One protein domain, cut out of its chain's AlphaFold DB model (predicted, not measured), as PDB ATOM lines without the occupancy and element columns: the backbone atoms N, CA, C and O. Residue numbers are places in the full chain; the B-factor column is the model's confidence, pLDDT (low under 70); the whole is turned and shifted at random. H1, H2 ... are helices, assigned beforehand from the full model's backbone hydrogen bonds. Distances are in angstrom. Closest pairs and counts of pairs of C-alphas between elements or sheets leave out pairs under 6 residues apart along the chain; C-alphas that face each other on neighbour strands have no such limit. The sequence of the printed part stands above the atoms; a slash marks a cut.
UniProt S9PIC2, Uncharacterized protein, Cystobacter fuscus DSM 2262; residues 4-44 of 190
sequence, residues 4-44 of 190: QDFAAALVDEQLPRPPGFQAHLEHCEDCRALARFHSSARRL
ATOM      1  N   GLN A   4      -9.785 -34.840  20.877       91.19
ATOM      2  CA  GLN A   4      -9.964 -36.020  20.026       91.19
ATOM      3  C   GLN A   4      -8.704 -36.343  19.214       91.19
ATOM      4  O   GLN A   4      -8.341 -37.513  19.114       91.19
ATOM      5  N   ASP A   5      -7.995 -35.329  18.715       90.62
ATOM      6  CA  ASP A   5      -6.759 -35.515  17.941       90.62
ATOM      7  C   ASP A   5      -5.660 -36.157  18.808       90.62
ATOM      8  O   ASP A   5      -4.942 -37.063  18.380       90.62
ATOM      9  N   PHE A   6      -5.558 -35.723  20.071       91.81
ATOM     10  CA  PHE A   6      -4.611 -36.275  21.043       91.81
ATOM     11  C   PHE A   6      -5.016 -37.681  21.506       91.81
ATOM     12  O   PHE A   6      -4.150 -38.540  21.668       91.81
ATOM     13  N   ALA A   7      -6.315 -37.933  21.689       92.50
ATOM     14  CA  ALA A   7      -6.836 -39.249  22.045       92.50
ATOM     15  C   ALA A   7      -6.620 -40.279  20.923       92.50
ATOM     16  O   ALA A   7      -6.207 -41.403  21.202       92.50
ATOM     17  N   ALA A   8      -6.828 -39.893  19.662       91.94
ATOM     18  CA  ALA A   8      -6.569 -40.754  18.511       91.94
ATOM     19  C   ALA A   8      -5.089 -41.161  18.443       91.94
ATOM     20  O   ALA A   8      -4.782 -42.350  18.374       91.94
ATOM     21  N   ALA A   9      -4.175 -40.194  18.584       91.88
ATOM     22  CA  ALA A   9      -2.734 -40.452  18.617       91.88
ATOM     23  C   ALA A   9      -2.266 -41.256  19.853       91.88
ATOM     24  O   ALA A   9      -1.169 -41.812  19.845       91.88
ATOM     25  N   LEU A  10      -3.061 -41.300  20.931       92.25
ATOM     26  CA  LEU A  10      -2.804 -42.141  22.108       92.25
ATOM     27  C   LEU A  10      -3.200 -43.602  21.888       92.25
ATOM     28  O   LEU A  10      -2.553 -44.484  22.441       92.25
ATOM     29  N   VAL A  11      -4.288 -43.851  21.157       91.81
ATOM     30  CA  VAL A  11      -4.843 -45.198  20.961       91.81
ATOM     31  C   VAL A  11      -4.186 -45.907  19.780       91.81
ATOM     32  O   VAL A  11      -3.942 -47.115  19.857       91.81
ATOM     33  N   ASP A  12      -3.888 -45.168  18.713       91.31
ATOM     34  CA  ASP A  12      -3.255 -45.688  17.509       91.31
ATOM     35  C   ASP A  12      -1.789 -45.241  17.423       91.31
ATOM     36  O   ASP A  12      -1.476 -44.102  17.073       91.31
ATOM     37  N   GLU A  13      -0.872 -46.164  17.728       83.62
ATOM     38  CA  GLU A  13       0.575 -45.918  17.659       83.62
ATOM     39  C   GLU A  13       1.084 -45.702  16.223       83.62
ATOM     40  O   GLU A  13       2.228 -45.277  16.053       83.62
ATOM     41  N   GLN A  14       0.272 -45.990  15.197       88.81
ATOM     42  CA  GLN A  14       0.636 -45.752  13.797       88.81
ATOM     43  C   GLN A  14       0.437 -44.289  13.381       88.81
ATOM     44  O   GLN A  14       1.001 -43.859  12.371       88.81
ATOM     45  N   LEU A  15      -0.329 -43.505  14.148       89.19
ATOM     46  CA  LEU A  15      -0.569 -42.099  13.844       89.19
ATOM     47  C   LEU A  15       0.610 -41.210  14.278       89.19
ATOM     48  O   LEU A  15       1.204 -41.412  15.343       89.19
ATOM     49  N   PRO A  16       0.948 -40.171  13.490       90.56
ATOM     50  CA  PRO A  16       1.961 -39.202  13.883       90.56
ATOM     51  C   PRO A  16       1.507 -38.426  15.122       90.56
ATOM     52  O   PRO A  16       0.360 -37.985  15.221       90.56
ATOM     53  N   ARG A  17       2.426 -38.216  16.073       89.69
ATOM     54  CA  ARG A  17       2.113 -37.447  17.283       89.69
ATOM     55  C   ARG A  17       1.870 -35.975  16.934       89.69
ATOM     56  O   ARG A  17       2.739 -35.362  16.310       89.69
ATOM     57  N   PRO A  18       0.745 -35.386  17.372       91.81
ATOM     58  CA  PRO A  18       0.468 -33.979  17.134       91.81
ATOM     59  C   PRO A  18       1.475 -33.072  17.868       91.81
ATOM     60  O   PRO A  18       1.982 -33.436  18.936       91.81
ATOM     61  N   PRO A  19       1.768 -31.870  17.338       91.81
ATOM     62  CA  PRO A  19       2.618 -30.904  18.028       91.81
ATOM     63  C   PRO A  19       1.995 -30.504  19.373       91.81
ATOM     64  O   PRO A  19       0.782 -30.351  19.495       91.81
ATOM     65  N   GLY A  20       2.825 -30.346  20.408       91.81
ATOM     66  CA  GLY A  20       2.351 -29.985  21.751       91.81
ATOM     67  C   GLY A  20       1.685 -31.125  22.535       91.81
ATOM     68  O   GLY A  20       1.087 -30.871  23.576       91.81
ATOM     69  N   PHE A  21       1.814 -32.379  22.085       91.88
ATOM     70  CA  PHE A  21       1.248 -33.556  22.755       91.88
ATOM     71  C   PHE A  21       1.589 -33.643  24.253       91.88
ATOM     72  O   PHE A  21       0.696 -33.851  25.068       91.88
ATOM     73  N   GLN A  22       2.854 -33.432  24.639       92.75
ATOM     74  CA  GLN A  22       3.235 -33.468  26.059       92.75
ATOM     75  C   GLN A  22       2.599 -32.335  26.870       92.75
ATOM     76  O   GLN A  22       2.015 -32.602  27.917       92.75
ATOM     77  N   ALA A  23       2.624 -31.106  26.350       94.06
ATOM     78  CA  ALA A  23       1.992 -29.966  27.008       94.06
ATOM     79  C   ALA A  23       0.485 -30.199  27.215       94.06
ATOM     80  O   ALA A  23      -0.060 -29.852  28.258       94.06
ATOM     81  N   HIS A  24      -0.197 -30.850  26.265       94.38
ATOM     82  CA  HIS A  24      -1.609 -31.199  26.421       94.38
ATOM     83  C   HIS A  24      -1.843 -32.218  27.550       94.38
ATOM     84  O   HIS A  24      -2.759 -32.038  28.349       94.38
ATOM     85  N   LEU A  25      -1.003 -33.251  27.680       94.88
ATOM     86  CA  LEU A  25      -1.116 -34.244  28.762       94.88
ATOM     87  C   LEU A  25      -0.871 -33.654  30.164       94.88
ATOM     88  O   LEU A  25      -1.395 -34.162  31.162       94.88
ATOM     89  N   GLU A  26      -0.094 -32.577  30.260       95.44
ATOM     90  CA  GLU A  26       0.135 -31.844  31.512       95.44
ATOM     91  C   GLU A  26      -1.080 -31.015  31.948       95.44
ATOM     92  O   GLU A  26      -1.283 -30.823  33.146       95.44
ATOM     93  N   HIS A  27      -1.942 -30.608  31.014       94.81
ATOM     94  CA  HIS A  27      -3.091 -29.741  31.303       94.81
ATOM     95  C   HIS A  27      -4.447 -30.464  31.239       94.81
ATOM     96  O   HIS A  27      -5.405 -30.015  31.859       94.81
ATOM     97  N   CYS A  28      -4.544 -31.583  30.518       96.12
ATOM     98  CA  CYS A  28      -5.787 -32.327  30.315       96.12
ATOM     99  C   CYS A  28      -5.807 -33.616  31.152       96.12
ATOM    100  O   CYS A  28      -5.072 -34.568  30.869       96.12
ATOM    101  N   GLU A  29      -6.658 -33.657  32.181       96.31
ATOM    102  CA  GLU A  29      -6.780 -34.819  33.072       96.31
ATOM    103  C   GLU A  29      -7.316 -36.061  32.351       96.31
ATOM    104  O   GLU A  29      -6.775 -37.152  32.543       96.31
ATOM    105  N   ASP A  30      -8.291 -35.894  31.454       95.31
ATOM    106  CA  ASP A  30      -8.900 -36.999  30.703       95.31
ATOM    107  C   ASP A  30      -7.886 -37.697  29.793       95.31
ATOM    108  O   ASP A  30      -7.758 -38.923  29.800       95.31
ATOM    109  N   CYS A  31      -7.093 -36.923  29.046       95.12
ATOM    110  CA  CYS A  31      -6.061 -37.480  28.170       95.12
ATOM    111  C   CYS A  31      -4.935 -38.146  28.974       95.12
ATOM    112  O   CYS A  31      -4.366 -39.149  28.541       95.12
ATOM    113  N   ARG A  32      -4.636 -37.645  30.178       95.94
ATOM    114  CA  ARG A  32      -3.683 -38.281  31.096       95.94
ATOM    115  C   ARG A  32      -4.217 -39.599  31.653       95.94
ATOM    116  O   ARG A  32      -3.461 -40.570  31.738       95.94
ATOM    117  N   ALA A  33      -5.494 -39.653  32.026       96.44
ATOM    118  CA  ALA A  33      -6.149 -40.884  32.452       96.44
ATOM    119  C   ALA A  33      -6.154 -41.914  31.314       96.44
ATOM    120  O   ALA A  33      -5.721 -43.050  31.516       96.44
ATOM    121  N   LEU A  34      -6.522 -41.494  30.098       95.25
ATOM    122  CA  LEU A  34      -6.479 -42.327  28.897       95.25
ATOM    123  C   LEU A  34      -5.073 -42.885  28.637       95.25
ATOM    124  O   LEU A  34      -4.927 -44.082  28.402       95.25
ATOM    125  N   ALA A  35      -4.031 -42.058  28.753       94.25
ATOM    126  CA  ALA A  35      -2.645 -42.499  28.592       94.25
ATOM    127  C   ALA A  35      -2.246 -43.580  29.615       94.25
ATOM    128  O   ALA A  35      -1.586 -44.562  29.262       94.25
ATOM    129  N   ARG A  36      -2.685 -43.449  30.876       94.88
ATOM    130  CA  ARG A  36      -2.461 -44.472  31.912       94.88
ATOM    131  C   ARG A  36      -3.182 -45.774  31.569       94.88
ATOM    132  O   ARG A  36      -2.542 -46.827  31.588       94.88
ATOM    133  N   PHE A  37      -4.460 -45.715  31.193       94.62
ATOM    134  CA  PHE A  37      -5.217 -46.900  30.780       94.62
ATOM    135  C   PHE A  37      -4.590 -47.581  29.571       94.62
ATOM    136  O   PHE A  37      -4.357 -48.788  29.614       94.62
ATOM    137  N   HIS A  38      -4.215 -46.820  28.545       93.31
ATOM    138  CA  HIS A  38      -3.555 -47.361  27.364       93.31
ATOM    139  C   HIS A  38      -2.238 -48.061  27.726       93.31
ATOM    140  O   HIS A  38      -1.996 -49.190  27.300       93.31
ATOM    141  N   SER A  39      -1.426 -47.462  28.607       90.81
ATOM    142  CA  SER A  39      -0.189 -48.091  29.089       90.81
ATOM    143  C   SER A  39      -0.436 -49.406  29.844       90.81
ATOM    144  O   SER A  39       0.320 -50.361  29.670       90.81
ATOM    145  N   SER A  40      -1.509 -49.493  30.641       92.81
ATOM    146  CA  SER A  40      -1.890 -50.729  31.335       92.81
ATOM    147  C   SER A  40      -2.420 -51.792  30.372       92.81
ATOM    148  O   SER A  40      -2.000 -52.943  30.444       92.81
ATOM    149  N   ALA A  41      -3.255 -51.402  29.406       89.75
ATOM    150  CA  ALA A  41      -3.786 -52.294  28.383       89.75
ATOM    151  C   ALA A  41      -2.665 -52.857  27.503       89.75
ATOM    152  O   ALA A  41      -2.662 -54.043  27.184       89.75
ATOM    153  N   ARG A  42      -1.657 -52.041  27.173       87.25
ATOM    154  CA  ARG A  42      -0.482 -52.485  26.419       87.25
ATOM    155  C   ARG A  42       0.320 -53.554  27.161       87.25
ATOM    156  O   ARG A  42       0.821 -54.469  26.521       87.25
ATOM    157  N   ARG A  43       0.402 -53.483  28.493       87.25
ATOM    158  CA  ARG A  43       1.040 -54.532  29.315       87.25
ATOM    159  C   ARG A  43       0.245 -55.838  29.340       87.25
ATOM    160  O   ARG A  43       0.832 -56.884  29.577       87.25
ATOM    161  N   LEU A  44      -1.065 -55.769  29.105       87.25
ATOM    162  CA  LEU A  44      -1.947 -56.933  29.004       87.25
ATOM    163  C   LEU A  44      -2.027 -57.508  27.587       87.25
ATOM    164  O   LEU A  44      -2.670 -58.540  27.400       87.25
TER     165      LEU A  44
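AT A GLANCE: This is residues 4 to 44 of the 190 residues of an uncharacterized protein of Cystobacter fuscus DSM 2262 (UniProt S9PIC2). A short helix, H1, runs side by side with the first part of a longer helix, H3, and a third helix, H2, makes a corner with H3 at its starting end. The loop of residues 12 to 20 swings past H1 on the side away from H3 and leads to H2, while H3 reaches on beyond the end of H1. The printed part has 41 residues with three named helices, in the order H1, H2, H3, and no named strand; its class is all helix. It is compact, with a radius of gyration of the C-alphas of 9.9 A, and rounded, spanning 28 by 22 by 14 A.

HOW THE PARTS SIT: H1, residues 4 to 11, touches H3, residues 29 to 43, and the closest C-alphas are those of Ala 7 and Cys 31, 6.4 A apart. The two run the same way at a shallow tilt of 19 degrees. H1 and H2, residues 21 to 27, are close but not clearly touching; their closest C-alphas, of Phe 6 and Phe 21, are 6.7 A apart. Their lines are only just about perpendicular, at 71 degrees. H2 and H3 touch only at the corner by their link, and H3 does so with residues 31 to 32 alone; the closest C-alphas are those of Leu 25 and Arg 32, 5.3 A apart. They run opposite ways at a steep tilt of 57 degrees. In H1, H2 and H3 every O i to N i+4 pair is within hydrogen-bond range.

IN THESE COORDINATES: H1 begins at C-alpha 4, at (-9.964, -36.020, 20.026), and is 10.6 A long from first to last C-alpha. H2 begins at C-alpha 21, at (1.248, -33.556, 22.755), and is 10.3 A long. H3 is the longest, 21.5 A, and ends at C-alpha 43, at (1.040, -54.532, 29.315).

THE WHOLE: The two C-alphas farthest apart are those of Pro 19 and Leu 44, 28.6 A. The printed part has no cut. The link from H1 to H2 is short, with 9 residues, and that from H2 to H3 is tight, with 1 residue. The mean pLDDT of the printed part is 92.3, and no printed residue is under 70.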